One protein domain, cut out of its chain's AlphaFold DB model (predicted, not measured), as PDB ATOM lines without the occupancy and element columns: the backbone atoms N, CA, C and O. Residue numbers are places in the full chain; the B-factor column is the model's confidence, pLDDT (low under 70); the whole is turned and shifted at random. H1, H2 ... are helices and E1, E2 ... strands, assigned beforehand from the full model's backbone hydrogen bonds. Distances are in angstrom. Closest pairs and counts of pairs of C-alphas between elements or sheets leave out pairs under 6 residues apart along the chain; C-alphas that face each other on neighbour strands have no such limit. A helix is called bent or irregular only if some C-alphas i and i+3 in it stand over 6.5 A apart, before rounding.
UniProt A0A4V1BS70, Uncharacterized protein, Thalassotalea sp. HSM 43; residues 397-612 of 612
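Overview. This is residues 397 to 612 of the 612 residues of an uncharacterized protein of Thalassotalea sp. HSM 43 (UniProt A0A4V1BS70). One long helix, H7, spans this helical domain: H6b, H4 and H1 pack on its stretch from residue 544 to 556, and H8 packs on it nearer its last residue. H1 to H6 form a crossed cluster on one side of H7, in which the bent helix H6 meets the most others; the small strand hairpin E1 and E2 lies beside H4, while E3 and E4 lie near H8's end of the domain. The 216 printed residues are mostly helix, with eight named helices and four named strands in the order H1, H2, H3, H4, E1, E2, H5, H6, H7, E3, H8, E4; the one sheet, E1 - E2, is antiparallel. The whole is compact, with a radius of gyration of the C-alphas of 18.4 A and spans of 49 by 43 by 36 A.

Along the chain. H1, residues 397 to 407, begins at C-alpha 397, (7.202, -41.690, 31.501), and is 15.4 A long. H2 is residues 413 to 420, H3 residues 422 to 433, 16.2 A, and H4 residues 437 to 449, 18.7 A. Strands E1, residues 453 to 455, and E2, residues 462 to 464, come next, then H5, residues 482 to 487. H6, residues 491 to 517, was assigned as one helix by its hydrogen bonds but is bent: C-alphas 506 and 509 are 7.0 A apart. Its arms are H6a, residues 491 to 506, 21.2 A, with a kink of 31 degrees near residue 498, and H6b, residues 509 to 517, 12.6 A; they stand at a shallow tilt of 29 degrees. H7, residues 537 to 565, runs 41.4 A from (29.373, -28.555, 30.960) to (-4.935, -41.881, 49.842). E3, residues 577 to 581, is 11.5 A long, H8, residues 587 to 601, is 21.4 A, and E4, residues 609 to 611, ends at (-5.148, -54.465, 33.787).

Arrangement. H6, taken whole, is the hub and touches six other helices. H6a touches H4 at a shallow tilt of 29 degrees, the same way, with C-alphas of Ile 447 and Lys 501 closest at 6.0 A. H5 and H6a form a helical hairpin, closest at the C-alphas of Met 486 and Thr 494, 6.3 A. H2 touches H6a about perpendicular, 80 degrees, closest at the C-alphas of His 414 and Leu 500, 5.5 A. H3 touches H4 about perpendicular, 76 degrees, closest at the C-alphas of Ala 430 and Met 437, 5.3 A. H6b touches H7 at a steep tilt of 48 degrees, the closest C-alphas being those of Leu 511 and Arg 548, 7.3 A. H7 touches H1 with residues 552 to 556 alone, about perpendicular at 86 degrees, closest at the C-alphas of His 397 and Leu 552, 5.9 A. H8 touches H7 at a steep tilt of 45 degrees, opposite ways, closest at the C-alphas of Ile 563 and Ile 593, 6.5 A. In the hairpin of E1 and E2, N 454 and O 463 are 3.3 A apart and N 463 and O 454 3.4 A, within hydrogen-bond range. The closest C-alphas of H4 and E2, those of Glu 439 and Val 462, are 5.4 A apart. E3 and E4 pair with no named strand and are near each other. Every O i to N i+4 pair is within hydrogen-bond range in H1, H2, H3, H4, H5, H6b and H8; in H6a it is 10 of 12 and in H7 24 of 25.

Size, cuts and confidence. The C-alphas of Gln 534 and Lys 583 are the two farthest apart, at 52.7 A. The printed part has no cut and ends at residue 612, the chain's last. The links from E2 to H5, H6 to H7 and H7 to E3 are long, with 17, 19 and 11 residues. The mean pLDDT of the printed part is 78.0; residues 451 to 494, 519 to 523 and 576 to 581 are under 70 in this predicted model.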
ATOM      1  N   HIS A 397       6.269 -42.807  31.654       92.44
ATOM      2  CA  HIS A 397       7.202 -41.690  31.501       92.44
ATOM      3  C   HIS A 397       7.028 -40.914  30.186       92.44
ATOM      4  O   HIS A 397       6.974 -39.688  30.245       92.44
ATOM      5  N   PRO A 398       6.859 -41.556  29.009       94.75
ATOM      6  CA  PRO A 398       6.444 -40.842  27.802       94.75
ATOM      7  C   PRO A 398       5.163 -40.019  27.976       94.75
ATOM      8  O   PRO A 398       5.101 -38.896  27.483       94.75
ATOM      9  N   ARG A 399       4.150 -40.550  28.675       95.75
ATOM     10  CA  ARG A 399       2.890 -39.829  28.901       95.75
ATOM     11  C   ARG A 399       3.075 -38.611  29.791       95.75
ATOM     12  O   ARG A 399       2.569 -37.554  29.432       95.75
ATOM     13  N   PHE A 400       3.852 -38.726  30.868       95.38
ATOM     14  CA  PHE A 400       4.198 -37.580  31.712       95.38
ATOM     15  C   PHE A 400       4.874 -36.479  30.898       95.38
ATOM     16  O   PHE A 400       4.445 -35.332  30.949       95.38
ATOM     17  N   LEU A 401       5.870 -36.830  30.077       95.62
ATOM     18  CA  LEU A 401       6.563 -35.865  29.223       95.62
ATOM     19  C   LEU A 401       5.601 -35.140  28.277       95.62
ATOM     20  O   LEU A 401       5.625 -33.914  28.199       95.62
ATOM     21  N   VAL A 402       4.737 -35.884  27.580       97.12
ATOM     22  CA  VAL A 402       3.767 -35.311  26.635       97.12
ATOM     23  C   VAL A 402       2.732 -34.442  27.347       97.12
ATOM     24  O   VAL A 402       2.437 -33.349  26.867       97.12
ATOM     25  N   ALA A 403       2.201 -34.886  28.488       97.06
ATOM     26  CA  ALA A 403       1.207 -34.132  29.246       97.06
ATOM     27  C   ALA A 403       1.788 -32.821  29.797       97.06
ATOM     28  O   ALA A 403       1.176 -31.764  29.642       97.06
ATOM     29  N   ILE A 404       3.003 -32.866  30.355       96.81
ATOM     30  CA  ILE A 404       3.691 -31.671  30.854       96.81
ATOM     31  C   ILE A 404       4.019 -30.728  29.695       96.81
ATOM     32  O   ILE A 404       3.698 -29.544  29.771       96.81
ATOM     33  N   ALA A 405       4.573 -31.233  28.588       97.00
ATOM     34  CA  ALA A 405       4.852 -30.412  27.411       97.00
ATOM     35  C   ALA A 405       3.589 -29.715  26.892       97.00
ATOM     36  O   ALA A 405       3.611 -28.509  26.643       97.00
ATOM     37  N   LYS A 406       2.469 -30.442  26.815       96.81
ATOM     38  CA  LYS A 406       1.171 -29.893  26.409       96.81
ATOM     39  C   LYS A 406       0.700 -28.787  27.358       96.81
ATOM     40  O   LYS A 406       0.247 -27.752  26.874       96.81
ATOM     41  N   SER A 407       0.852 -28.964  28.676       96.00
ATOM     42  CA  SER A 407       0.506 -27.935  29.676       96.00
ATOM     43  C   SER A 407       1.307 -26.636  29.498       96.00
ATOM     44  O   SER A 407       0.826 -25.554  29.822       96.00
ATOM     45  N   MET A 408       2.501 -26.730  28.903       95.25
ATOM     46  CA  MET A 408       3.377 -25.601  28.583       95.25
ATOM     47  C   MET A 408       3.196 -25.072  27.148       95.25
ATOM     48  O   MET A 408       3.975 -24.231  26.700       95.25
ATOM     49  N   GLY A 409       2.205 -25.566  26.396       95.81
ATOM     50  CA  GLY A 409       1.970 -25.170  25.003       95.81
ATOM     51  C   GLY A 409       2.965 -25.756  23.992       95.81
ATOM     52  O   GLY A 409       3.042 -25.279  22.859       95.81
ATOM     53  N   MET A 410       3.725 -26.786  24.371       96.38
ATOM     54  CA  MET A 410       4.664 -27.501  23.505       96.38
ATOM     55  C   MET A 410       4.066 -28.818  23.001       96.38
ATOM     56  O   MET A 410       3.176 -29.404  23.616       96.38
ATOM     57  N   ARG A 411       4.590 -29.317  21.879       95.75
ATOM     58  CA  ARG A 411       4.251 -30.643  21.348       95.75
ATOM     59  C   ARG A 411       5.484 -31.510  21.211       95.75
ATOM     60  O   ARG A 411       6.546 -31.021  20.836       95.75
ATOM     61  N   LEU A 412       5.293 -32.801  21.458       96.81
ATOM     62  CA  LEU A 412       6.318 -33.835  21.351       96.81
ATOM     63  C   LEU A 412       5.814 -34.947  20.409       96.81
ATOM     64  O   LEU A 412       5.442 -36.028  20.873       96.81
ATOM     65  N   PRO A 413       5.683 -34.681  19.095       95.75
ATOM     66  CA  PRO A 413       4.971 -35.565  18.172       95.75
ATOM     67  C   PRO A 413       5.562 -36.978  18.069       95.75
ATOM     68  O   PRO A 413       4.803 -37.938  17.909       95.75
ATOM     69  N   HIS A 414       6.882 -37.151  18.197       94.62
ATOM     70  CA  HIS A 414       7.477 -38.492  18.165       94.62
ATOM     71  C   HIS A 414       7.123 -39.284  19.433       94.62
ATOM     72  O   HIS A 414       6.828 -40.484  19.363       94.62
ATOM     73  N   TRP A 415       7.083 -38.613  20.589       95.31
ATOM     74  CA  TRP A 415       6.625 -39.209  21.847       95.31
ATOM     75  C   TRP A 415       5.115 -39.500  21.837       95.31
ATOM     76  O   TRP A 415       4.703 -40.578  22.269       95.31
ATOM     77  N   GLU A 416       4.291 -38.616  21.268       96.00
ATOM     78  CA  GLU A 416       2.852 -38.843  21.050       96.00
ATOM     79  C   GLU A 416       2.611 -40.101  20.191       96.00
ATOM     80  O   GLU A 416       1.803 -40.963  20.550       96.00
ATOM     81  N   GLN A 417       3.363 -40.261  19.096       94.38
ATOM     82  CA  GLN A 417       3.278 -41.445  18.237       94.38
ATOM     83  C   GLN A 417       3.707 -42.727  18.972       94.38
ATOM     84  O   GLN A 417       3.086 -43.782  18.800       94.38
ATOM     85  N   LEU A 418       4.746 -42.652  19.814       93.44
ATOM     86  CA  LEU A 418       5.175 -43.774  20.655       93.44
ATOM     87  C   LEU A 418       4.070 -44.204  21.631       93.44
ATOM     88  O   LEU A 418       3.860 -45.406  21.799       93.44
ATOM     89  N   ILE A 419       3.361 -43.258  22.251       94.25
ATOM     90  CA  ILE A 419       2.250 -43.545  23.175       94.25
ATOM     91  C   ILE A 419       1.101 -44.238  22.436       94.25
ATOM     92  O   ILE A 419       0.588 -45.252  22.911       94.25
ATOM     93  N   GLN A 420       0.728 -43.737  21.256       93.69
ATOM     94  CA  GLN A 420      -0.375 -44.290  20.464       93.69
ATOM     95  C   GLN A 420      -0.084 -45.701  19.935       93.69
ATOM     96  O   GLN A 420      -0.992 -46.525  19.838       93.69
ATOM     97  N   ASN A 421       1.172 -46.003  19.583       92.19
ATOM     98  CA  ASN A 421       1.535 -47.288  18.981       92.19
ATOM     99  C   ASN A 421       2.916 -47.800  19.426       92.19
ATOM    100  O   ASN A 421       3.813 -48.036  18.608       92.19
ATOM    101  N   LYS A 422       3.085 -48.046  20.731       91.19
ATOM    102  CA  LYS A 422       4.372 -48.482  21.311       91.19
ATOM    103  C   LYS A 422       4.955 -49.735  20.652       91.19
ATOM    104  O   LYS A 422       6.166 -49.831  20.458       91.19
ATOM    105  N   HIS A 423       4.109 -50.703  20.294       91.62
ATOM    106  CA  HIS A 423       4.552 -51.950  19.666       91.62
ATOM    107  C   HIS A 423       4.943 -51.749  18.202       91.62
ATOM    108  O   HIS A 423       5.968 -52.282  17.780       91.62
ATOM    109  N   GLY A 424       4.167 -50.974  17.441       90.12
ATOM    110  CA  GLY A 424       4.477 -50.652  16.051       90.12
ATOM    111  C   GLY A 424       5.754 -49.830  15.925       90.12
ATOM    112  O   GLY A 424       6.610 -50.180  15.119       90.12
ATOM    113  N   VAL A 425       5.933 -48.817  16.778       89.50
ATOM    114  CA  VAL A 425       7.149 -47.990  16.810       89.50
ATOM    115  C   VAL A 425       8.378 -48.826  17.170       89.50
ATOM    116  O   VAL A 425       9.366 -48.800  16.442       89.50
ATOM    117  N   ARG A 426       8.315 -49.651  18.227       89.88
ATOM    118  CA  ARG A 426       9.432 -50.547  18.585       89.88
ATOM    119  C   ARG A 426       9.749 -51.550  17.478       89.88
ATOM    120  O   ARG A 426      10.920 -51.806  17.230       89.88
ATOM    121  N   ARG A 427       8.731 -52.084  16.793       90.69
ATOM    122  CA  ARG A 427       8.910 -53.002  15.655       90.69
ATOM    123  C   ARG A 427       9.546 -52.310  14.465       90.69
ATOM    124  O   ARG A 427      10.410 -52.894  13.823       90.69
ATOM    125  N   HIS A 428       9.137 -51.078  14.187       84.62
ATOM    126  CA  HIS A 428       9.752 -50.260  13.157       84.62
ATOM    127  C   HIS A 428      11.235 -50.039  13.467       84.62
ATOM    128  O   HIS A 428      12.072 -50.438  12.666       84.62
ATOM    129  N   ILE A 429      11.558 -49.545  14.668       83.94
ATOM    130  CA  ILE A 429      12.943 -49.352  15.124       83.94
ATOM    131  C   ILE A 429      13.741 -50.658  15.016       83.94
ATOM    132  O   ILE A 429      14.807 -50.662  14.413       83.94
ATOM    133  N   ALA A 430      13.212 -51.767  15.542       84.50
ATOM    134  CA  ALA A 430      13.856 -53.079  15.505       84.50
ATOM    135  C   ALA A 430      14.191 -53.520  14.071       84.50
ATOM    136  O   ALA A 430      15.336 -53.851  13.765       84.50
ATOM    137  N   ASN A 431      13.210 -53.454  13.169       83.75
ATOM    138  CA  ASN A 431      13.379 -53.871  11.780       83.75
ATOM    139  C   ASN A 431      14.367 -52.978  11.023       83.75
ATOM    140  O   ASN A 431      15.184 -53.489  10.258       83.75
ATOM    141  N   THR A 432      14.297 -51.657  11.210       73.56
ATOM    142  CA  THR A 432      15.141 -50.722  10.456       73.56
ATOM    143  C   THR A 432      16.576 -50.700  10.991       73.56
ATOM    144  O   THR A 432      17.516 -50.752  10.200       73.56
ATOM    145  N   ALA A 433      16.763 -50.761  12.314       73.50
ATOM    146  CA  ALA A 433      18.080 -50.866  12.949       73.50
ATOM    147  C   ALA A 433      18.684 -52.284  12.906       73.50
ATOM    148  O   ALA A 433      19.833 -52.467  13.301       73.50
ATOM    149  N   LYS A 434      17.929 -53.292  12.440       76.69
ATOM    150  CA  LYS A 434      18.305 -54.719  12.477       76.69
ATOM    151  C   LYS A 434      18.681 -55.200  13.888       76.69
ATOM    152  O   LYS A 434      19.616 -55.982  14.056       76.69
ATOM    153  N   ILE A 435      17.926 -54.741  14.882       79.56
ATOM    154  CA  ILE A 435      18.024 -55.147  16.290       79.56
ATOM    155  C   ILE A 435      16.740 -55.864  16.714       79.56
ATOM    156  O   ILE A 435      15.724 -55.846  16.021       79.56
ATOM    157  N   THR A 436      16.754 -56.508  17.869       81.44
ATOM    158  CA  THR A 436      15.573 -57.132  18.462       81.44
ATOM    159  C   THR A 436      14.599 -56.088  19.017       81.44
ATOM    160  O   THR A 436      14.957 -54.964  19.371       81.44
ATOM    161  N   MET A 437      13.335 -56.488  19.176       84.38
ATOM    162  CA  MET A 437      12.305 -55.677  19.843       84.38
ATOM    163  C   MET A 437      12.706 -55.225  21.254       84.38
ATOM    164  O   MET A 437      12.350 -54.124  21.678       84.38
ATOM    165  N   ASN A 438      13.431 -56.077  21.984       79.62
ATOM    166  CA  ASN A 438      13.897 -55.768  23.330       79.62
ATOM    167  C   ASN A 438      14.997 -54.706  23.305       79.62
ATOM    168  O   ASN A 438      14.946 -53.772  24.096       79.62
ATOM    169  N   GLU A 439      15.927 -54.783  22.357       80.19
ATOM    170  CA  GLU A 439      16.956 -53.754  22.168       80.19
ATOM    171  C   GLU A 439      16.344 -52.416  21.742       80.19
ATOM    172  O   GLU A 439      16.720 -51.376  22.273       80.19
ATOM    173  N   ALA A 440      15.338 -52.428  20.861       85.12
ATOM    174  CA  ALA A 440      14.598 -51.223  20.490       85.12
ATOM    175  C   ALA A 440      13.880 -50.589  21.694       85.12
ATOM    176  O   ALA A 440      13.892 -49.368  21.855       85.12
ATOM    177  N   LYS A 441      13.280 -51.407  22.574       86.69
ATOM    178  CA  LYS A 441      12.725 -50.934  23.853       86.69
ATOM    179  C   LYS A 441      13.820 -50.285  24.702       86.69
ATOM    180  O   LYS A 441      13.611 -49.173  25.180       86.69
ATOM    181  N   SER A 442      14.965 -50.949  24.860       81.56
ATOM    182  CA  SER A 442      16.089 -50.426  25.639       81.56
ATOM    183  C   SER A 442      16.624 -49.115  25.077       81.56
ATOM    184  O   SER A 442      16.904 -48.202  25.843       81.56
ATOM    185  N   LEU A 443      16.694 -48.973  23.755       83.62
ATOM    186  CA  LEU A 443      17.127 -47.744  23.095       83.62
ATOM    187  C   LEU A 443      16.182 -46.572  23.379       83.62
ATOM    188  O   LEU A 443      16.632 -45.512  23.798       83.62
ATOM    189  N   VAL A 444      14.869 -46.769  23.229       87.69
ATOM    190  CA  VAL A 444      13.872 -45.727  23.538       87.69
ATOM    191  C   VAL A 444      13.944 -45.319  25.010       87.69
ATOM    192  O   VAL A 444      13.979 -44.135  25.329       87.69
ATOM    193  N   THR A 445      14.016 -46.292  25.915       85.25
ATOM    194  CA  THR A 445      14.140 -46.035  27.353       85.25
ATOM    195  C   THR A 445      15.471 -45.342  27.697       85.25
ATOM    196  O   THR A 445      15.509 -44.469  28.561       85.25
ATOM    197  N   SER A 446      16.548 -45.654  26.974       81.81
ATOM    198  CA  SER A 446      17.847 -44.980  27.096       81.81
ATOM    199  C   SER A 446      17.771 -43.514  26.688       81.81
ATOM    200  O   SER A 446      18.342 -42.676  27.373       81.81
ATOM    201  N   ILE A 447      17.010 -43.176  25.642       85.75
ATOM    202  CA  ILE A 447      16.772 -41.779  25.247       85.75
ATOM    203  C   ILE A 447      16.035 -41.019  26.364       85.75
ATOM    204  O   ILE A 447      16.453 -39.920  26.726       85.75
ATOM    205  N   ILE A 448      15.008 -41.625  26.979       86.56
ATOM    206  CA  ILE A 448      14.258 -41.006  28.091       86.56
ATOM    207  C   ILE A 448      15.175 -40.690  29.267       86.56
ATOM    208  O   ILE A 448      15.168 -39.570  29.753       86.56
ATOM    209  N   TYR A 449      15.994 -41.627  29.738       80.50
ATOM    210  CA  TYR A 449      16.835 -41.373  30.921       80.50
ATOM    211  C   TYR A 449      18.216 -40.816  30.585       80.50
ATOM    212  O   TYR A 449      18.982 -40.472  31.477       80.50
ATOM    213  N   GLY A 450      18.561 -40.762  29.299       71.12
ATOM    214  CA  GLY A 450      19.893 -40.412  28.825       71.12
ATOM    215  C   GLY A 450      21.001 -41.340  29.342       71.12
ATOM    216  O   GLY A 450      22.165 -40.934  29.355       71.12
ATOM    217  N   LYS A 451      20.643 -42.565  29.761       68.56
ATOM    218  CA  LYS A 451      21.587 -43.648  30.068       68.56
ATOM    219  C   LYS A 451      22.131 -44.179  28.753       68.56
ATOM    220  O   LYS A 451      21.350 -44.387  27.833       68.56
ATOM    221  N   GLY A 452      23.434 -44.405  28.641       58.88
ATOM    222  CA  GLY A 452      23.919 -45.111  27.461       58.88
ATOM    223  C   GLY A 452      23.850 -46.627  27.627       58.88
ATOM    224  O   GLY A 452      23.379 -47.156  28.635       58.88
ATOM    225  N   LEU A 453      24.252 -47.315  26.568       54.53
ATOM    226  CA  LEU A 453      24.000 -48.733  26.370       54.53
ATOM    227  C   LEU A 453      25.323 -49.499  26.340       54.53
ATOM    228  O   LEU A 453      26.263 -49.075  25.661       54.53
ATOM    229  N   ASN A 454      25.374 -50.656  27.004       49.12
ATOM    230  CA  ASN A 454      26.521 -51.553  26.912       49.12
ATOM    231  C   ASN A 454      26.286 -52.602  25.820       49.12
ATOM    232  O   ASN A 454      25.208 -53.190  25.706       49.12
ATOM    233  N   LYS A 455      27.323 -52.870  25.018       44.66
ATOM    234  CA  LYS A 455      27.371 -54.073  24.178       44.66
ATOM    235  C   LYS A 455      27.855 -55.225  25.052       44.66
ATOM    236  O   LYS A 455      28.986 -55.185  25.530       44.66
ATOM    237  N   GLY A 456      27.019 -56.241  25.256       40.28
ATOM    238  CA  GLY A 456      27.453 -57.461  25.937       40.28
ATOM    239  C   GLY A 456      28.595 -58.179  25.188       40.28
ATOM    240  O   GLY A 456      28.807 -57.934  23.995       40.28
ATOM    241  N   PRO A 457      29.317 -59.109  25.847       33.22
ATOM    242  CA  PRO A 457      30.420 -59.873  25.245       33.22
ATOM    243  C   PRO A 457      29.990 -60.759  24.060       33.22
ATOM    244  O   PRO A 457      30.818 -61.138  23.235       33.22
ATOM    245  N   ALA A 458      28.692 -61.044  23.915       37.25
ATOM    246  CA  ALA A 458      28.126 -61.525  22.662       37.25
ATOM    247  C   ALA A 458      27.756 -60.309  21.802       37.25
ATOM    248  O   ALA A 458      26.810 -59.593  22.116       37.25
ATOM    249  N   ALA A 459      28.494 -60.084  20.714       38.22
ATOM    250  CA  ALA A 459      28.455 -58.906  19.840       38.22
ATOM    251  C   ALA A 459      27.119 -58.613  19.096       38.22
ATOM    252  O   ALA A 459      27.144 -58.092  17.982       38.22
ATOM    253  N   LYS A 460      25.950 -58.945  19.662       37.44
ATOM    254  CA  LYS A 460      24.617 -58.769  19.055       37.44
ATOM    255  C   LYS A 460      23.483 -58.430  20.039       37.44
ATOM    256  O   LYS A 460      22.338 -58.468  19.615       37.44
ATOM    257  N   ALA A 461      23.766 -58.149  21.314       40.72
ATOM    258  CA  ALA A 461      22.737 -57.755  22.280       40.72
ATOM    259  C   ALA A 461      23.087 -56.410  22.940       40.72
ATOM    260  O   ALA A 461      24.075 -56.296  23.668       40.72
ATOM    261  N   VAL A 462      22.273 -55.395  22.663       46.22
ATOM    262  CA  VAL A 462      22.212 -54.104  23.351       46.22
ATOM    263  C   VAL A 462      21.392 -54.298  24.629       46.22
ATOM    264  O   VAL A 462      20.160 -54.341  24.606       46.22
ATOM    265  N   SER A 463      22.070 -54.446  25.761       42.72
ATOM    266  CA  SER A 463      21.429 -54.481  27.075       42.72
ATOM    267  C   SER A 463      21.687 -53.175  27.816       42.72
ATOM    268  O   SER A 463      22.697 -52.502  27.596       42.72
ATOM    269  N   PHE A 464      20.777 -52.817  28.722       42.31
ATOM    270  CA  PHE A 464      21.138 -51.862  29.762       42.31
ATOM    271  C   PHE A 464      22.346 -52.396  30.521       42.31
ATOM    272  O   PHE A 464      22.452 -53.604  30.741       42.31
ATOM    273  N   ASP A 465      23.252 -51.503  30.899       42.16
ATOM    274  CA  ASP A 465      24.291 -51.853  31.851       42.16
ATOM    275  C   ASP A 465      23.632 -52.206  33.192       42.16
ATOM    276  O   ASP A 465      23.125 -51.333  33.897       42.16
ATOM    277  N   SER A 466      23.548 -53.502  33.491       37.62
ATOM    278  CA  SER A 466      22.959 -54.023  34.725       37.62
ATOM    279  C   SER A 466      23.952 -54.073  35.884       37.62
ATOM    280  O   SER A 466      23.538 -54.367  37.000       37.62
ATOM    281  N   GLU A 467      25.246 -53.814  35.656       35.38
ATOM    282  CA  GLU A 467      26.244 -53.808  36.737       35.38
ATOM    283  C   GLU A 467      26.255 -52.484  37.521       35.38
ATOM    284  O   GLU A 467      26.857 -52.406  38.587       35.38
ATOM    285  N   HIS A 468      25.526 -51.467  37.042       39.69
ATOM    286  CA  HIS A 468      25.566 -50.100  37.569       39.69
ATOM    287  C   HIS A 468      24.163 -49.562  37.912       39.69
ATOM    288  O   HIS A 468      23.779 -48.448  37.537       39.69
ATOM    289  N   GLU A 469      23.362 -50.354  38.632       35.75
ATOM    290  CA  GLU A 469      22.250 -49.797  39.414       35.75
ATOM    291  C   GLU A 469      22.816 -48.799  40.419       35.75
ATOM    292  O   GLU A 469      23.633 -49.217  41.219       35.75
ATOM    293  N   TYR A 470      22.390 -47.529  40.355       38.16
ATOM    294  CA  TYR A 470      22.248 -46.520  41.431       38.16
ATOM    295  C   TYR A 470      23.230 -46.512  42.635       38.16
ATOM    296  O   TYR A 470      22.947 -45.878  43.650       38.16
ATOM    297  N   ILE A 471      24.392 -47.152  42.556       31.81
ATOM    298  CA  ILE A 471      25.364 -47.275  43.637       31.81
ATOM    299  C   ILE A 471      26.287 -46.065  43.542       31.81
ATOM    300  O   ILE A 471      27.262 -46.055  42.800       31.81
ATOM    301  N   GLU A 472      25.874 -45.017  44.253       32.16
ATOM    302  CA  GLU A 472      26.636 -44.171  45.194       32.16
ATOM    303  C   GLU A 472      27.960 -43.508  44.793       32.16
ATOM    304  O   GLU A 472      28.392 -42.585  45.474       32.16
ATOM    305  N   THR A 473      28.572 -43.843  43.671       33.19
ATOM    306  CA  THR A 473      29.726 -43.137  43.118       33.19
ATOM    307  C   THR A 473      29.752 -43.434  41.626       33.19
ATOM    308  O   THR A 473      30.077 -44.554  41.248       33.19
ATOM    309  N   MET A 474      29.431 -42.467  40.764       33.47
ATOM    310  CA  MET A 474      29.669 -42.602  39.320       33.47
ATOM    311  C   MET A 474      30.990 -41.916  38.934       33.47
ATOM    312  O   MET A 474      30.992 -40.731  38.593       33.47
ATOM    313  N   PRO A 475      32.147 -42.610  38.981       28.16
ATOM    314  CA  PRO A 475      33.286 -42.242  38.169       28.16
ATOM    315  C   PRO A 475      33.121 -42.875  36.778       28.16
ATOM    316  O   PRO A 475      33.063 -44.086  36.630       28.16
ATOM    317  N   ILE A 476      33.019 -42.007  35.776       37.50
ATOM    318  CA  ILE A 476      33.629 -42.082  34.440       37.50
ATOM    319  C   ILE A 476      33.951 -43.493  33.860       37.50
ATOM    320  O   ILE A 476      34.807 -44.197  34.391       37.50
ATOM    321  N   TYR A 477      33.389 -43.772  32.664       28.58
ATOM    322  CA  TYR A 477      33.916 -44.547  31.503       28.58
ATOM    323  C   TYR A 477      33.148 -45.801  31.005       28.58
ATOM    324  O   TYR A 477      32.596 -46.583  31.763       28.58
ATOM    325  N   SER A 478      33.255 -46.000  29.673       31.41
ATOM    326  CA  SER A 478      32.936 -47.181  28.834       31.41
ATOM    327  C   SER A 478      31.501 -47.372  28.308       31.41
ATOM    328  O   SER A 478      31.156 -48.436  27.795       31.41
ATOM    329  N   ILE A 479      30.684 -46.330  28.328       40.25
ATOM    330  CA  ILE A 479      29.386 -46.320  27.655       40.25
ATOM    331  C   ILE A 479      29.592 -45.747  26.248       40.25
ATOM    332  O   ILE A 479      30.126 -44.644  26.141       40.25
ATOM    333  N   ARG A 480      29.165 -46.430  25.171       44.69
ATOM    334  CA  ARG A 480      29.028 -45.714  23.891       44.69
ATOM    335  C   ARG A 480      27.941 -44.660  24.091       44.69
ATOM    336  O   ARG A 480      26.823 -45.046  24.455       44.69
ATOM    337  N   PRO A 481      28.225 -43.366  23.874       56.69
ATOM    338  CA  PRO A 481      27.184 -42.359  23.789       56.69
ATOM    339  C   PRO A 481      26.077 -42.875  22.867       56.69
ATOM    340  O   PRO A 481      26.364 -43.515  21.854       56.69
ATOM    341  N   ILE A 482      24.813 -42.620  23.214       60.72
ATOM    342  CA  ILE A 482      23.679 -42.909  22.318       60.72
ATOM    343  C   ILE A 482      23.981 -42.385  20.909       60.72
ATOM    344  O   ILE A 482      23.639 -43.052  19.940       60.72
ATOM    345  N   ASP A 483      24.694 -41.263  20.818       61.78
ATOM    346  CA  ASP A 483      25.164 -40.649  19.581       61.78
ATOM    347  C   ASP A 483      25.999 -41.607  18.715       61.78
ATOM    348  O   ASP A 483      25.688 -41.769  17.543       61.78
ATOM    349  N   GLU A 484      26.941 -42.378  19.271       62.22
ATOM    350  CA  GLU A 484      27.720 -43.361  18.494       62.22
ATOM    351  C   GLU A 484      26.870 -44.539  17.987       62.22
ATOM    352  O   GLU A 484      27.165 -45.144  16.953       62.22
ATOM    353  N   ILE A 485      25.827 -44.922  18.734       63.59
ATOM    354  CA  ILE A 485      24.881 -45.953  18.286       63.59
ATOM    355  C   ILE A 485      24.010 -45.374  17.176       63.59
ATOM    356  O   ILE A 485      23.856 -46.018  16.142       63.59
ATOM    357  N   MET A 486      23.506 -44.156  17.356       66.25
ATOM    358  CA  MET A 486      22.685 -43.426  16.392       66.25
ATOM    359  C   MET A 486      23.420 -43.167  15.073       66.25
ATOM    360  O   MET A 486      22.835 -43.359  14.009       66.25
ATOM    361  N   GLU A 487      24.706 -42.820  15.136       68.19
ATOM    362  CA  GLU A 487      25.599 -42.645  13.981       68.19
ATOM    363  C   GLU A 487      25.835 -43.951  13.209       68.19
ATOM    364  O   GLU A 487      26.130 -43.924  12.015       68.19
ATOM    365  N   SER A 488      25.679 -45.107  13.862       64.25
ATOM    366  CA  SER A 488      25.826 -46.423  13.228       64.25
ATOM    367  C   SER A 488      24.545 -46.958  12.569       64.25
ATOM    368  O   SER A 488      24.589 -48.008  11.922       64.25
ATOM    369  N   LEU A 489      23.409 -46.268  12.730       65.19
ATOM    370  CA  LEU A 489      22.121 -46.653  12.146       65.19
ATOM    371  C   LEU A 489      21.902 -45.988  10.777       65.19
ATOM    372  O   LEU A 489      22.366 -44.882  10.525       65.19
ATOM    373  N   ASP A 490      21.167 -46.663   9.886       61.25
ATOM    374  CA  ASP A 490      20.789 -46.111   8.575       61.25
ATOM    375  C   ASP A 490      19.983 -44.806   8.722       61.25
ATOM    376  O   ASP A 490      19.081 -44.736   9.562       61.25
ATOM    377  N   ALA A 491      20.245 -43.819   7.854       61.56
ATOM    378  CA  ALA A 491      19.745 -42.441   7.947       61.56
ATOM    379  C   ALA A 491      18.214 -42.335   8.095       61.56
ATOM    380  O   ALA A 491      17.696 -41.429   8.753       61.56
ATOM    381  N   LYS A 492      17.468 -43.284   7.513       56.28
ATOM    382  CA  LYS A 492      16.007 -43.337   7.639       56.28
ATOM    383  C   LYS A 492      15.565 -43.753   9.049       56.28
ATOM    384  O   LYS A 492      14.634 -43.151   9.583       56.28
ATOM    385  N   THR A 493      16.259 -44.710   9.669       59.06
ATOM    386  CA  THR A 493      16.089 -45.102  11.087       59.06
ATOM    387  C   THR A 493      16.454 -43.962  12.026       59.06
ATOM    388  O   THR A 493      15.788 -43.749  13.041       59.06
ATOM    389  N   THR A 494      17.501 -43.218  11.663       65.94
ATOM    390  CA  THR A 494      17.993 -42.078  12.425       65.94
ATOM    391  C   THR A 494      16.909 -41.020  12.558       65.94
ATOM    392  O   THR A 494      16.758 -40.491  13.642       65.94
ATOM    393  N   SER A 495      16.068 -40.773  11.545       79.81
ATOM    394  CA  SER A 495      15.079 -39.679  11.596       79.81
ATOM    395  C   SER A 495      14.106 -39.736  12.789       79.81
ATOM    396  O   SER A 495      13.992 -38.753  13.517       79.81
ATOM    397  N   PHE A 496      13.456 -40.879  13.053       84.50
ATOM    398  CA  PHE A 496      12.481 -40.994  14.149       84.50
ATOM    399  C   PHE A 496      13.155 -40.980  15.528       84.50
ATOM    400  O   PHE A 496      12.710 -40.287  16.441       84.50
ATOM    401  N   LEU A 497      14.247 -41.734  15.690       83.62
ATOM    402  CA  LEU A 497      15.008 -41.769  16.942       83.62
ATOM    403  C   LEU A 497      15.690 -40.420  17.232       83.62
ATOM    404  O   LEU A 497      15.741 -39.994  18.383       83.62
ATOM    405  N   GLN A 498      16.162 -39.726  16.195       84.31
ATOM    406  CA  GLN A 498      16.702 -38.373  16.284       84.31
ATOM    407  C   GLN A 498      15.598 -37.392  16.660       84.31
ATOM    408  O   GLN A 498      15.852 -36.498  17.458       84.31
ATOM    409  N   GLY A 499      14.380 -37.581  16.145       89.62
ATOM    410  CA  GLY A 499      13.193 -36.841  16.565       89.62
ATOM    411  C   GLY A 499      12.925 -36.996  18.059       89.62
ATOM    412  O   GLY A 499      12.912 -35.997  18.772       89.62
ATOM    413  N   LEU A 500      12.837 -38.237  18.560       90.56
ATOM    414  CA  LEU A 500      12.681 -38.515  19.997       90.56
ATOM    415  C   LEU A 500      13.777 -37.849  20.841       90.56
ATOM    416  O   LEU A 500      13.479 -37.224  21.861       90.56
ATOM    417  N   LYS A 501      15.041 -37.982  20.414       88.25
ATOM    418  CA  LYS A 501      16.198 -37.406  21.108       88.25
ATOM    419  C   LYS A 501      16.160 -35.876  21.112       88.25
ATOM    420  O   LYS A 501      16.316 -35.254  22.153       88.25
ATOM    421  N   THR A 502      15.920 -35.271  19.958       89.94
ATOM    422  CA  THR A 502      15.883 -33.811  19.804       89.94
ATOM    423  C   THR A 502      14.748 -33.217  20.631       89.94
ATOM    424  O   THR A 502      14.954 -32.243  21.349       89.94
ATOM    425  N   GLU A 503      13.567 -33.837  20.594       94.62
ATOM    426  CA  GLU A 503      12.417 -33.429  21.401       94.62
ATOM    427  C   GLU A 503      12.720 -33.482  22.900       94.62
ATOM    428  O   GLU A 503      12.432 -32.518  23.608       94.62
ATOM    429  N   ILE A 504      13.331 -34.569  23.392       91.56
ATOM    430  CA  ILE A 504      13.631 -34.683  24.823       91.56
ATOM    431  C   ILE A 504      14.740 -33.721  25.255       91.56
ATOM    432  O   ILE A 504      14.645 -33.140  26.335       91.56
ATOM    433  N   ASP A 505      15.761 -33.509  24.423       87.81
ATOM    434  CA  ASP A 505      16.865 -32.591  24.719       87.81
ATOM    435  C   ASP A 505      16.363 -31.138  24.799       87.81
ATOM    436  O   ASP A 505      16.713 -30.421  25.734       87.81
ATOM    437  N   ILE A 506      15.469 -30.732  23.887       90.56
ATOM    438  CA  ILE A 506      14.820 -29.408  23.911       90.56
ATOM    439  C   ILE A 506      13.891 -29.262  25.121       90.56
ATOM    440  O   ILE A 506      13.829 -28.197  25.733       90.56
ATOM    441  N   PHE A 507      13.145 -30.313  25.462       94.12
ATOM    442  CA  PHE A 507      12.127 -30.242  26.506       94.12
ATOM    443  C   PHE A 507      12.694 -30.343  27.930       94.12
ATOM    444  O   PHE A 507      12.084 -29.838  28.868       94.12
ATOM    445  N   THR A 508      13.867 -30.951  28.121       90.81
ATOM    446  CA  THR A 508      14.431 -31.198  29.464       90.81
ATOM    447  C   THR A 508      14.573 -29.936  30.328       90.81
ATOM    448  O   THR A 508      14.120 -29.974  31.470       90.81
ATOM    449  N   PRO A 509      15.098 -28.799  29.831       90.38
ATOM    450  CA  PRO A 509      15.143 -27.567  30.622       90.38
ATOM    451  C   PRO A 509      13.749 -27.050  31.009       90.38
ATOM    452  O   PRO A 509      13.555 -26.529  32.103       90.38
ATOM    453  N   MET A 510      12.758 -27.214  30.126       93.25
ATOM    454  CA  MET A 510      11.376 -26.798  30.384       93.25
ATOM    455  C   MET A 510      10.718 -27.664  31.460       93.25
ATOM    456  O   MET A 510      10.000 -27.144  32.309       93.25
ATOM    457  N   LEU A 511      11.018 -28.965  31.472       92.69
ATOM    458  CA  LEU A 511      10.567 -29.886  32.512       92.69
ATOM    459  C   LEU A 511      11.061 -29.467  33.907       92.69
ATOM    460  O   LEU A 511      10.299 -29.544  34.868       92.69
ATOM    461  N   GLU A 512      12.301 -28.985  34.030       88.81
ATOM    462  CA  GLU A 512      12.835 -28.498  35.313       88.81
ATOM    463  C   GLU A 512      12.168 -27.202  35.775       88.81
ATOM    464  O   GLU A 512      11.851 -27.055  36.958       88.81
ATOM    465  N   ILE A 513      11.903 -26.280  34.843       90.50
ATOM    466  CA  ILE A 513      11.138 -25.059  35.129       90.50
ATOM    467  C   ILE A 513       9.730 -25.430  35.601       90.50
ATOM    468  O   ILE A 513       9.258 -24.905  36.609       90.50
ATOM    469  N   TRP A 514       9.070 -26.359  34.906       92.88
ATOM    470  CA  TRP A 514       7.747 -26.845  35.289       92.88
ATOM    471  C   TRP A 514       7.753 -27.450  36.695       92.88
ATOM    472  O   TRP A 514       6.924 -27.058  37.519       92.88
ATOM    473  N   TRP A 515       8.717 -28.329  36.986       90.94
ATOM    474  CA  TRP A 515       8.877 -28.963  38.297       90.94
ATOM    475  C   TRP A 515       9.088 -27.937  39.414       90.94
ATOM    476  O   TRP A 515       8.453 -28.021  40.463       90.94
ATOM    477  N   SER A 516       9.928 -26.930  39.165       86.44
ATOM    478  CA  SER A 516      10.243 -25.880  40.140       86.44
ATOM    479  C   SER A 516       9.048 -24.962  40.420       86.44
ATOM    480  O   SER A 516       8.822 -24.563  41.560       86.44
ATOM    481  N   ASN A 517       8.250 -24.643  39.395       86.56
ATOM    482  CA  ASN A 517       7.138 -23.693  39.510       86.56
ATOM    483  C   ASN A 517       5.924 -24.239  40.258       86.56
ATOM    484  O   ASN A 517       5.158 -23.473  40.837       86.56
ATOM    485  N   HIS A 518       5.726 -25.549  40.237       78.81
ATOM    486  CA  HIS A 518       4.542 -26.147  40.837       78.81
ATOM    487  C   HIS A 518       4.714 -26.492  42.325       78.81
ATOM    488  O   HIS A 518       3.799 -27.039  42.935       78.81
ATOM    489  N   ASN A 519       5.851 -26.117  42.928       59.31
ATOM    490  CA  ASN A 519       6.071 -26.111  44.377       59.31
ATOM    491  C   ASN A 519       5.630 -27.423  45.060       59.31
ATOM    492  O   ASN A 519       4.985 -27.430  46.112       59.31
ATOM    493  N   PHE A 520       5.939 -28.547  44.406       62.38
ATOM    494  CA  PHE A 520       5.501 -29.878  44.800       62.38
ATOM    495  C   PHE A 520       6.240 -30.318  46.078       62.38
ATOM    496  O   PHE A 520       7.309 -30.917  46.033       62.38
ATOM    497  N   HIS A 521       5.676 -29.987  47.240       51.69
ATOM    498  CA  HIS A 521       5.984 -30.576  48.548       51.69
ATOM    499  C   HIS A 521       7.465 -30.702  48.951       51.69
ATOM    500  O   HIS A 521       7.914 -31.813  49.134       51.69
ATOM    501  N   SER A 522       8.236 -29.655  49.256       57.44
ATOM    502  CA  SER A 522       9.530 -29.801  49.991       57.44
ATOM    503  C   SER A 522      10.591 -30.758  49.389       57.44
ATOM    504  O   SER A 522      11.565 -31.091  50.061       57.44
ATOM    505  N   LEU A 523      10.415 -31.235  48.148       69.50
ATOM    506  CA  LEU A 523      11.261 -32.280  47.574       69.50
ATOM    507  C   LEU A 523      12.441 -31.662  46.874       69.50
ATOM    508  O   LEU A 523      12.442 -31.446  45.661       69.50
ATOM    509  N   GLU A 524      13.455 -31.388  47.673       75.81
ATOM    510  CA  GLU A 524      14.736 -30.978  47.148       75.81
ATOM    511  C   GLU A 524      15.341 -32.112  46.318       75.81
ATOM    512  O   GLU A 524      15.229 -33.304  46.635       75.81
ATOM    513  N   TYR A 525      15.991 -31.727  45.223       81.44
ATOM    514  CA  TYR A 525      16.865 -32.647  44.522       81.44
ATOM    515  C   TYR A 525      17.923 -33.164  45.503       81.44
ATOM    516  O   TYR A 525      18.516 -32.359  46.225       81.44
ATOM    517  N   PRO A 526      18.223 -34.473  45.502       78.25
ATOM    518  CA  PRO A 526      19.383 -34.990  46.203       78.25
ATOM    519  C   PRO A 526      20.632 -34.177  45.868       78.25
ATOM    520  O   PRO A 526      20.832 -33.822  44.706       78.25
ATOM    521  N   GLU A 527      21.512 -33.950  46.843       76.50
ATOM    522  CA  GLU A 527      22.742 -33.155  46.671       76.50
ATOM    523  C   GLU A 527      23.604 -33.639  45.486       76.50
ATOM    524  O   GLU A 527      24.245 -32.862  44.782       76.50
ATOM    525  N   SER A 528      23.558 -34.940  45.188       74.69
ATOM    526  CA  SER A 528      24.240 -35.528  44.028       74.69
ATOM    527  C   SER A 528      23.770 -34.974  42.670       74.69
ATOM    528  O   SER A 528      24.549 -34.965  41.709       74.69
ATOM    529  N   ILE A 529      22.526 -34.491  42.587       76.38
ATOM    530  CA  ILE A 529      21.875 -33.980  41.374       76.38
ATOM    531  C   ILE A 529      21.308 -32.555  41.538       76.38
ATOM    532  O   ILE A 529      20.602 -32.080  40.649       76.38
ATOM    533  N   SER A 530      21.617 -31.856  42.634       80.06
ATOM    534  CA  SER A 530      21.284 -30.436  42.834       80.06
ATOM    535  C   SER A 530      22.135 -29.523  41.931       80.06
ATOM    536  O   SER A 530      22.994 -30.006  41.187       80.06
ATOM    537  N   ASP A 531      21.842 -28.218  41.874       72.94
ATOM    538  CA  ASP A 531      22.578 -27.299  40.990       72.94
ATOM    539  C   ASP A 531      23.950 -26.997  41.588       72.94
ATOM    540  O   ASP A 531      24.077 -26.728  42.779       72.94
ATOM    541  N   ASP A 532      24.982 -27.058  40.749       74.75
ATOM    542  CA  ASP A 532      26.315 -26.551  41.068       74.75
ATOM    543  C   ASP A 532      26.865 -25.863  39.820       74.75
ATOM    544  O   ASP A 532      27.333 -26.503  38.867       74.75
ATOM    545  N   ASP A 533      26.784 -24.536  39.835       71.88
ATOM    546  CA  ASP A 533      27.228 -23.668  38.750       71.88
ATOM    547  C   ASP A 533      28.737 -23.772  38.486       71.88
ATOM    548  O   ASP A 533      29.214 -23.296  37.456       71.88
ATOM    549  N   GLN A 534      29.520 -24.419  39.352       76.00
ATOM    550  CA  GLN A 534      30.961 -24.579  39.149       76.00
ATOM    551  C   GLN A 534      31.331 -25.833  38.350       76.00
ATOM    552  O   GLN A 534      32.498 -26.016  37.993       76.00
ATOM    553  N   LEU A 535      30.367 -26.698  38.022       72.94
ATOM    554  CA  LEU A 535      30.669 -27.929  37.304       72.94
ATOM    555  C   LEU A 535      30.930 -27.711  35.805       72.94
ATOM    556  O   LEU A 535      30.245 -26.905  35.168       72.94
ATOM    557  N   PRO A 536      31.851 -28.498  35.209       74.50
ATOM    558  CA  PRO A 536      32.027 -28.561  33.761       74.50
ATOM    559  C   PRO A 536      30.727 -28.908  33.022       74.50
ATOM    560  O   PRO A 536      29.913 -29.690  33.514       74.50
ATOM    561  N   GLU A 537      30.578 -28.404  31.794       72.19
ATOM    562  CA  GLU A 537      29.373 -28.555  30.960       72.19
ATOM    563  C   GLU A 537      28.890 -30.010  30.821       72.19
ATOM    564  O   GLU A 537      27.701 -30.286  30.982       72.19
ATOM    565  N   PHE A 538      29.803 -30.969  30.624       70.00
ATOM    566  CA  PHE A 538      29.434 -32.385  30.500       70.00
ATOM    567  C   PHE A 538      28.757 -32.945  31.765       70.00
ATOM    568  O   PHE A 538      27.830 -33.749  31.661       70.00
ATOM    569  N   ARG A 539      29.174 -32.491  32.959       72.25
ATOM    570  CA  ARG A 539      28.541 -32.879  34.231       72.25
ATOM    571  C   ARG A 539      27.190 -32.201  34.412       72.25
ATOM    572  O   ARG A 539      26.284 -32.815  34.966       72.25
ATOM    573  N   ARG A 540      27.023 -30.973  33.909       74.12
ATOM    574  CA  ARG A 540      25.715 -30.301  33.895       74.12
ATOM    575  C   ARG A 540      24.716 -31.070  33.027       74.12
ATOM    576  O   ARG A 540      23.623 -31.373  33.491       74.12
ATOM    577  N   ALA A 541      25.112 -31.496  31.826       73.62
ATOM    578  CA  ALA A 541      24.265 -32.315  30.950       73.62
ATOM    579  C   ALA A 541      23.909 -33.688  31.560       73.62
ATOM    580  O   ALA A 541      22.818 -34.216  31.355       73.62
ATOM    581  N   GLU A 542      24.821 -34.303  32.315       73.94
ATOM    582  CA  GLU A 542      24.537 -35.517  33.089       73.94
ATOM    583  C   GLU A 542      23.544 -35.269  34.234       73.94
ATOM    584  O   GLU A 542      22.612 -36.053  34.416       73.94
ATOM    585  N   ARG A 543      23.673 -34.151  34.954       79.81
ATOM    586  CA  ARG A 543      22.723 -33.770  36.008       79.81
ATOM    587  C   ARG A 543      21.324 -33.498  35.473       79.81
ATOM    588  O   ARG A 543      20.385 -34.050  36.033       79.81
ATOM    589  N   LEU A 544      21.186 -32.762  34.370       80.31
ATOM    590  CA  LEU A 544      19.885 -32.527  33.722       80.31
ATOM    591  C   LEU A 544      19.178 -33.854  33.380       80.31
ATOM    592  O   LEU A 544      17.982 -34.027  33.612       80.31
ATOM    593  N   ARG A 545      19.930 -34.849  32.888       82.00
ATOM    594  CA  ARG A 545      19.397 -36.198  32.624       82.00
ATOM    595  C   ARG A 545      18.942 -36.906  33.901       82.00
ATOM    596  O   ARG A 545      17.865 -37.502  33.918       82.00
ATOM    597  N   SER A 546      19.734 -36.826  34.967       81.94
ATOM    598  CA  SER A 546      19.402 -37.426  36.264       81.94
ATOM    599  C   SER A 546      18.211 -36.746  36.945       81.94
ATOM    600  O   SER A 546      17.387 -37.431  37.545       81.94
ATOM    601  N   ARG A 547      18.064 -35.425  36.803       85.62
ATOM    602  CA  ARG A 547      16.900 -34.658  37.270       85.62
ATOM    603  C   ARG A 547      15.641 -35.015  36.511       85.62
ATOM    604  O   ARG A 547      14.620 -35.288  37.127       85.62
ATOM    605  N   ARG A 548      15.720 -35.123  35.184       89.00
ATOM    606  CA  ARG A 548      14.617 -35.644  34.371       89.00
ATOM    607  C   ARG A 548      14.180 -37.026  34.849       89.00
ATOM    608  O   ARG A 548      12.991 -37.247  35.046       89.00
ATOM    609  N   ALA A 549      15.129 -37.940  35.067       86.00
ATOM    610  CA  ALA A 549      14.820 -39.258  35.611       86.00
ATOM    611  C   ALA A 549      14.146 -39.156  36.989       86.00
ATOM    612  O   ALA A 549      13.106 -39.778  37.170       86.00
ATOM    613  N   PHE A 550      14.685 -38.332  37.897       85.94
ATOM    614  CA  PHE A 550      14.110 -38.061  39.219       85.94
ATOM    615  C   PHE A 550      12.662 -37.571  39.122       85.94
ATOM    616  O   PHE A 550      11.797 -38.136  39.779       85.94
ATOM    617  N   ILE A 551      12.375 -36.568  38.288       89.62
ATOM    618  CA  ILE A 551      11.023 -36.014  38.132       89.62
ATOM    619  C   ILE A 551      10.059 -37.116  37.688       89.62
ATOM    620  O   ILE A 551       9.017 -37.321  38.303       89.62
ATOM    621  N   LEU A 552      10.424 -37.873  36.650       90.06
ATOM    622  CA  LEU A 552       9.564 -38.914  36.088       90.06
ATOM    623  C   LEU A 552       9.289 -40.051  37.081       90.06
ATOM    624  O   LEU A 552       8.151 -40.509  37.180       90.06
ATOM    625  N   THR A 553      10.295 -40.485  37.843       86.38
ATOM    626  CA  THR A 553      10.124 -41.532  38.862       86.38
ATOM    627  C   THR A 553       9.399 -41.030  40.109       86.38
ATOM    628  O   THR A 553       8.736 -41.819  40.780       86.38
ATOM    629  N   GLN A 554       9.478 -39.734  40.423       86.38
ATOM    630  CA  GLN A 554       8.678 -39.132  41.491       86.38
ATOM    631  C   GLN A 554       7.200 -39.050  41.116       86.38
ATOM    632  O   GLN A 554       6.359 -39.418  41.931       86.38
ATOM    633  N   LEU A 555       6.886 -38.632  39.887       89.56
ATOM    634  CA  LEU A 555       5.516 -38.624  39.365       89.56
ATOM    635  C   LEU A 555       4.912 -40.033  39.373       89.56
ATOM    636  O   LEU A 555       3.796 -40.236  39.832       89.56
ATOM    637  N   GLU A 556       5.679 -41.028  38.936       88.25
ATOM    638  CA  GLU A 556       5.276 -42.434  38.995       88.25
ATOM    639  C   GLU A 556       4.987 -42.914  40.422       88.25
ATOM    640  O   GLU A 556       3.957 -43.540  40.673       88.25
ATOM    641  N   ALA A 557       5.866 -42.589  41.371       84.75
ATOM    642  CA  ALA A 557       5.657 -42.924  42.773       84.75
ATOM    643  C   ALA A 557       4.424 -42.226  43.360       84.75
ATOM    644  O   ALA A 557       3.751 -42.798  44.216       84.75
ATOM    645  N   ASP A 558       4.094 -41.021  42.892       87.81
ATOM    646  CA  ASP A 558       2.938 -40.290  43.397       87.81
ATOM    647  C   ASP A 558       1.600 -40.898  42.965       87.81
ATOM    648  O   ASP A 558       0.631 -40.836  43.719       87.81
ATOM    649  N   VAL A 559       1.556 -41.606  41.829       89.81
ATOM    650  CA  VAL A 559       0.384 -42.428  41.475       89.81
ATOM    651  C   VAL A 559       0.091 -43.446  42.584       89.81
ATOM    652  O   VAL A 559      -1.063 -43.639  42.966       89.81
ATOM    653  N   ILE A 560       1.131 -44.055  43.163       86.44
ATOM    654  CA  ILE A 560       0.985 -44.988  44.290       86.44
ATOM    655  C   ILE A 560       0.490 -44.269  45.545       86.44
ATOM    656  O   ILE A 560      -0.363 -44.802  46.258       86.44
ATOM    657  N   THR A 561       0.990 -43.060  45.812       86.19
ATOM    658  CA  THR A 561       0.501 -42.218  46.912       86.19
ATOM    659  C   THR A 561      -1.001 -41.961  46.773       86.19
ATOM    660  O   THR A 561      -1.742 -42.216  47.718       86.19
ATOM    661  N   ILE A 562      -1.470 -41.562  45.585       90.25
ATOM    662  CA  ILE A 562      -2.892 -41.299  45.308       90.25
ATOM    663  C   ILE A 562      -3.745 -42.543  45.556       90.25
ATOM    664  O   ILE A 562      -4.773 -42.463  46.226       90.25
ATOM    665  N   ILE A 563      -3.312 -43.708  45.069       89.62
ATOM    666  CA  ILE A 563      -4.036 -44.973  45.272       89.62
ATOM    667  C   ILE A 563      -4.206 -45.267  46.769       89.62
ATOM    668  O   ILE A 563      -5.290 -45.650  47.214       89.62
ATOM    669  N   ARG A 564      -3.156 -45.033  47.566       86.25
ATOM    670  CA  ARG A 564      -3.199 -45.220  49.023       86.25
ATOM    671  C   ARG A 564      -4.098 -44.201  49.718       86.25
ATOM    672  O   ARG A 564      -4.861 -44.581  50.599       86.25
ATOM    673  N   GLU A 565      -4.047 -42.932  49.321       90.25
ATOM    674  CA  GLU A 565      -4.935 -41.881  49.842       90.25
ATOM    675  C   GLU A 565      -6.412 -42.154  49.529       90.25
ATOM    676  O   GLU A 565      -7.294 -41.786  50.301       90.25
ATOM    677  N   MET A 566      -6.689 -42.841  48.418       92.00
ATOM    678  CA  MET A 566      -8.026 -43.327  48.072       92.00
ATOM    679  C   MET A 566      -8.478 -44.529  48.919       92.00
ATOM    680  O   MET A 566      -9.603 -44.994  48.755       92.00
ATOM    681  N   GLY A 567      -7.630 -45.042  49.817       90.25
ATOM    682  CA  GLY A 567      -7.935 -46.197  50.662       90.25
ATOM    683  C   GLY A 567      -7.954 -47.524  49.903       90.25
ATOM    684  O   GLY A 567      -8.541 -48.495  50.380       90.25
ATOM    685  N   ILE A 568      -7.343 -47.578  48.716       89.00
ATOM    686  CA  ILE A 568      -7.257 -48.806  47.927       89.00
ATOM    687  C   ILE A 568      -6.141 -49.674  48.507       89.00
ATOM    688  O   ILE A 568      -4.984 -49.264  48.609       89.00
ATOM    689  N   GLU A 569      -6.503 -50.894  48.889       85.81
ATOM    690  CA  GLU A 569      -5.581 -51.862  49.470       85.81
ATOM    691  C   GLU A 569      -4.631 -52.434  48.408       85.81
ATOM    692  O   GLU A 569      -5.057 -53.075  47.443       85.81
ATOM    693  N   LEU A 570      -3.332 -52.207  48.610       87.75
ATOM    694  CA  LEU A 570      -2.249 -52.726  47.779       87.75
ATOM    695  C   LEU A 570      -1.620 -53.943  48.459       87.75
ATOM    696  O   LEU A 570      -1.070 -53.823  49.553       87.75
ATOM    697  N   ALA A 571      -1.640 -55.090  47.788       86.44
ATOM    698  CA  ALA A 571      -0.990 -56.306  48.263       86.44
ATOM    699  C   ALA A 571       0.479 -56.400  47.819       86.44
ATOM    700  O   ALA A 571       1.287 -56.986  48.535       86.44
ATOM    701  N   ALA A 572       0.863 -55.780  46.697       87.88
ATOM    702  CA  ALA A 572       2.265 -55.538  46.354       87.88
ATOM    703  C   ALA A 572       2.455 -54.326  45.419       87.88
ATOM    704  O   ALA A 572       1.526 -53.786  44.818       87.88
ATOM    705  N   ILE A 573       3.703 -53.869  45.314       86.62
ATOM    706  CA  ILE A 573       4.147 -52.766  44.449       86.62
ATOM    707  C   ILE A 573       5.384 -53.244  43.676       86.62
ATOM    708  O   ILE A 573       6.337 -53.746  44.284       86.62
ATOM    709  N   ILE A 574       5.389 -53.152  42.340       84.06
ATOM    710  CA  ILE A 574       6.434 -53.770  41.503       84.06
ATOM    711  C   ILE A 574       6.797 -52.868  40.322       84.06
ATOM    712  O   ILE A 574       6.053 -52.756  39.352       84.06
ATOM    713  N   HIS A 575       8.015 -52.322  40.350       79.56
ATOM    714  CA  HIS A 575       8.524 -51.408  39.320       79.56
ATOM    715  C   HIS A 575       7.566 -50.232  39.050       79.56
ATOM    716  O   HIS A 575       7.281 -49.457  39.957       79.56
ATOM    717  N   ASP A 576       7.122 -50.137  37.798       65.94
ATOM    718  CA  ASP A 576       6.339 -49.072  37.182       65.94
ATOM    719  C   ASP A 576       4.826 -49.381  37.260       65.94
ATOM    720  O   ASP A 576       3.981 -48.655  36.738       65.94
ATOM    721  N   GLY A 577       4.475 -50.494  37.914       63.41
ATOM    722  CA  GLY A 577       3.114 -50.933  38.175       63.41
ATOM    723  C   GLY A 577       2.874 -51.147  39.668       63.41
ATOM    724  O   GLY A 577       3.771 -51.488  40.446       63.41
ATOM    725  N   PHE A 578       1.625 -50.988  40.088       66.19
ATOM    726  CA  PHE A 578       1.182 -51.510  41.374       66.19
ATOM    727  C   PHE A 578       0.538 -52.855  41.110       66.19
ATOM    728  O   PHE A 578      -0.516 -53.001  40.490       66.19
ATOM    729  N   THR A 579       1.270 -53.881  41.495       63.50
ATOM    730  CA  THR A 579       0.909 -55.237  41.149       63.50
ATOM    731  C   THR A 579       0.256 -55.835  42.363       63.50
ATOM    732  O   THR A 579       0.919 -56.075  43.359       63.50
ATOM    733  N   VAL A 580      -1.018 -56.160  42.201       63.09
ATOM    734  CA  VAL A 580      -1.835 -56.917  43.133       63.09
ATOM    735  C   VAL A 580      -2.619 -56.064  44.101       63.09
ATOM    736  O   VAL A 580      -2.147 -55.669  45.157       63.09
ATOM    737  N   THR A 581      -3.885 -55.886  43.761       67.75
ATOM    738  CA  THR A 581      -4.948 -55.735  44.746       67.75
ATOM    739  C   THR A 581      -5.585 -57.106  44.989       67.75
ATOM    740  O   THR A 581      -5.718 -57.916  44.066       67.75
ATOM    741  N   ALA A 582      -6.010 -57.379  46.226       72.62
ATOM    742  CA  ALA A 582      -6.754 -58.604  46.548       72.62
ATOM    743  C   ALA A 582      -8.116 -58.661  45.823       72.62
ATOM    744  O   ALA A 582      -8.674 -59.729  45.580       72.62
ATOM    745  N   LYS A 583      -8.654 -57.494  45.451       84.56
ATOM    746  CA  LYS A 583      -9.934 -57.327  44.754       84.56
ATOM    747  C   LYS A 583      -9.734 -56.566  43.451       84.56
ATOM    748  O   LYS A 583      -8.899 -55.665  43.421       84.56
ATOM    749  N   PRO A 584     -10.496 -56.859  42.389       90.25
ATOM    750  CA  PRO A 584     -10.359 -56.119  41.147       90.25
ATOM    751  C   PRO A 584     -10.780 -54.659  41.362       90.25
ATOM    752  O   PRO A 584     -11.847 -54.388  41.911       90.25
ATOM    753  N   ILE A 585      -9.956 -53.725  40.899       90.56
ATOM    754  CA  ILE A 585     -10.318 -52.315  40.751       90.56
ATOM    755  C   ILE A 585     -11.192 -52.179  39.502       90.56
ATOM    756  O   ILE A 585     -10.820 -52.655  38.427       90.56
ATOM    757  N   SER A 586     -12.361 -51.555  39.653       93.38
ATOM    758  CA  SER A 586     -13.265 -51.252  38.538       93.38
ATOM    759  C   SER A 586     -12.735 -50.113  37.668       93.38
ATOM    760  O   SER A 586     -12.114 -49.193  38.198       93.38
ATOM    761  N   ASP A 587     -13.098 -50.093  36.385       94.38
ATOM    762  CA  ASP A 587     -12.675 -49.057  35.429       94.38
ATOM    763  C   ASP A 587     -12.994 -47.623  35.894       94.38
ATOM    764  O   ASP A 587     -12.175 -46.728  35.721       94.38
ATOM    765  N   ASN A 588     -14.127 -47.403  36.575       96.50
ATOM    766  CA  ASN A 588     -14.474 -46.089  37.134       96.50
ATOM    767  C   ASN A 588     -13.481 -45.614  38.206       96.50
ATOM    768  O   ASN A 588     -13.169 -44.431  38.277       96.50
ATOM    769  N   VAL A 589     -12.981 -46.535  39.034       94.62
ATOM    770  CA  VAL A 589     -11.994 -46.220  40.078       94.62
ATOM    771  C   VAL A 589     -10.616 -46.008  39.454       94.62
ATOM    772  O   VAL A 589      -9.895 -45.118  39.889       94.62
ATOM    773  N   LEU A 590     -10.262 -46.761  38.403       94.62
ATOM    774  CA  LEU A 590      -9.047 -46.496  37.622       94.62
ATOM    775  C   LEU A 590      -9.078 -45.089  37.016       94.62
ATOM    776  O   LEU A 590      -8.121 -44.338  37.175       94.62
ATOM    777  N   TYR A 591     -10.205 -44.708  36.412       95.62
ATOM    778  CA  TYR A 591     -10.407 -43.360  35.887       95.62
ATOM    779  C   TYR A 591     -10.349 -42.286  36.983       95.62
ATOM    780  O   TYR A 591      -9.794 -41.212  36.767       95.62
ATOM    781  N   GLU A 592     -10.876 -42.560  38.180       96.62
ATOM    782  CA  GLU A 592     -10.762 -41.633  39.312       96.62
ATOM    783  C   GLU A 592      -9.303 -41.457  39.764       96.62
ATOM    784  O   GLU A 592      -8.888 -40.325  40.015       96.62
ATOM    785  N   ILE A 593      -8.507 -42.534  39.819       95.12
ATOM    786  CA  ILE A 593      -7.065 -42.453  40.113       95.12
ATOM    787  C   ILE A 593      -6.372 -41.561  39.075       95.12
ATOM    788  O   ILE A 593      -5.642 -40.640  39.446       95.12
ATOM    789  N   GLU A 594      -6.630 -41.805  37.787       95.75
ATOM    790  CA  GLU A 594      -6.066 -41.021  36.682       95.75
ATOM    791  C   GLU A 594      -6.469 -39.543  36.777       95.75
ATOM    792  O   GLU A 594      -5.623 -38.653  36.700       95.75
ATOM    793  N   SER A 595      -7.751 -39.268  37.031       96.69
ATOM    794  CA  SER A 595      -8.279 -37.909  37.158       96.69
ATOM    795  C   SER A 595      -7.722 -37.173  38.377       96.69
ATOM    796  O   SER A 595      -7.453 -35.974  38.289       96.69
ATOM    797  N   LYS A 596      -7.512 -37.859  39.508       96.00
ATOM    798  CA  LYS A 596      -6.872 -37.260  40.690       96.00
ATOM    799  C   LYS A 596      -5.412 -36.924  40.439       96.00
ATOM    800  O   LYS A 596      -4.958 -35.883  40.912       96.00
ATOM    801  N   PHE A 597      -4.699 -37.767  39.697       94.69
ATOM    802  CA  PHE A 597      -3.331 -37.473  39.286       94.69
ATOM    803  C   PHE A 597      -3.290 -36.233  38.389       94.69
ATOM    804  O   PHE A 597      -2.592 -35.268  38.698       94.69
ATOM    805  N   ASP A 598      -4.108 -36.208  37.338       95.75
ATOM    806  CA  ASP A 598      -4.229 -35.062  36.434       95.75
ATOM    807  C   ASP A 598      -4.574 -33.769  37.199       95.75
ATOM    808  O   ASP A 598      -3.895 -32.753  37.043       95.75
ATOM    809  N   ALA A 599      -5.557 -33.815  38.105       94.88
ATOM    810  CA  ALA A 599      -5.958 -32.668  38.920       94.88
ATOM    811  C   ALA A 599      -4.850 -32.184  39.870       94.88
ATOM    812  O   ALA A 599      -4.678 -30.977  40.041       94.88
ATOM    813  N   ARG A 600      -4.084 -33.104  40.474       92.19
ATOM    814  CA  ARG A 600      -2.966 -32.775  41.375       92.19
ATOM    815  C   ARG A 600      -1.857 -32.010  40.662       92.19
ATOM    816  O   ARG A 600      -1.255 -31.119  41.257       92.19
ATOM    817  N   TYR A 601      -1.600 -32.357  39.406       91.62
ATOM    818  CA  TYR A 601      -0.496 -31.803  38.626       91.62
ATOM    819  C   TYR A 601      -0.926 -30.739  37.607       91.62
ATOM    820  O   TYR A 601      -0.072 -30.192  36.915       91.62
ATOM    821  N   GLY A 602      -2.225 -30.437  37.502       93.38
ATOM    822  CA  GLY A 602      -2.749 -29.538  36.468       93.38
ATOM    823  C   GLY A 602      -2.495 -30.067  35.052       93.38
ATOM    824  O   GLY A 602      -2.208 -29.292  34.141       93.38
ATOM    825  N   LEU A 603      -2.539 -31.390  34.881       95.56
ATOM    826  CA  LEU A 603      -2.271 -32.086  33.625       95.56
ATOM    827  C   LEU A 603      -3.557 -32.674  33.037       95.56
ATOM    828  O   LEU A 603      -4.611 -32.673  33.664       95.56
ATOM    829  N   GLU A 604      -3.456 -33.186  31.813       94.75
ATOM    830  CA  GLU A 604      -4.533 -33.919  31.152       94.75
ATOM    831  C   GLU A 604      -3.986 -35.201  30.523       94.75
ATOM    832  O   GLU A 604      -3.040 -35.152  29.725       94.75
ATOM    833  N   TYR A 605      -4.631 -36.333  30.810       92.50
ATOM    834  CA  TYR A 605      -4.305 -37.656  30.273       92.50
ATOM    835  C   TYR A 605      -2.850 -38.083  30.537       92.50
ATOM    836  O   TYR A 605      -2.237 -38.779  29.712       92.50
ATOM    837  N   ALA A 606      -2.285 -37.669  31.677       94.19
ATOM    838  CA  ALA A 606      -0.893 -37.942  32.030       94.19
ATOM    839  C   ALA A 606      -0.665 -39.406  32.430       94.19
ATOM    840  O   ALA A 606       0.424 -39.947  32.231       94.19
ATOM    841  N   THR A 607      -1.702 -40.076  32.930       92.12
ATOM    842  CA  THR A 607      -1.682 -41.490  33.322       92.12
ATOM    843  C   THR A 607      -2.718 -42.288  32.550       92.12
ATOM    844  O   THR A 607      -3.812 -41.802  32.290       92.12
ATOM    845  N   VAL A 608      -2.374 -43.532  32.208       92.19
ATOM    846  CA  VAL A 608      -3.341 -44.546  31.770       92.19
ATOM    847  C   VAL A 608      -2.978 -45.866  32.429       92.19
ATOM    848  O   VAL A 608      -1.860 -46.358  32.241       92.19
ATOM    849  N   ILE A 609      -3.915 -46.443  33.169       91.81
ATOM    850  CA  ILE A 609      -3.744 -47.688  33.909       91.81
ATOM    851  C   ILE A 609      -4.412 -48.822  33.129       91.81
ATOM    852  O   ILE A 609      -5.575 -48.744  32.736       91.81
ATOM    853  N   HIS A 610      -3.676 -49.907  32.897       89.44
ATOM    854  CA  HIS A 610      -4.223 -51.113  32.279       89.44
ATOM    855  C   HIS A 610      -4.139 -52.298  33.225       89.44
ATOM    856  O   HIS A 610      -3.140 -52.486  33.913       89.44
ATOM    857  N   LYS A 611      -5.174 -53.134  33.190       88.81
ATOM    858  CA  LYS A 611      -5.148 -54.465  33.787       88.81
ATOM    859  C   LYS A 611      -4.262 -55.393  32.940       88.81
ATOM    860  O   LYS A 611      -4.435 -55.432  31.721       88.81
ATOM    861  N   GLU A 612      -3.315 -56.091  33.572       80.56
ATOM    862  CA  GLU A 612      -2.335 -56.983  32.909       80.56
ATOM    863  C   GLU A 612      -2.776 -58.439  32.706       80.56
ATOM    864  O   GLU A 612      -3.623 -58.930  33.485       80.56
TER     865      GLU A 612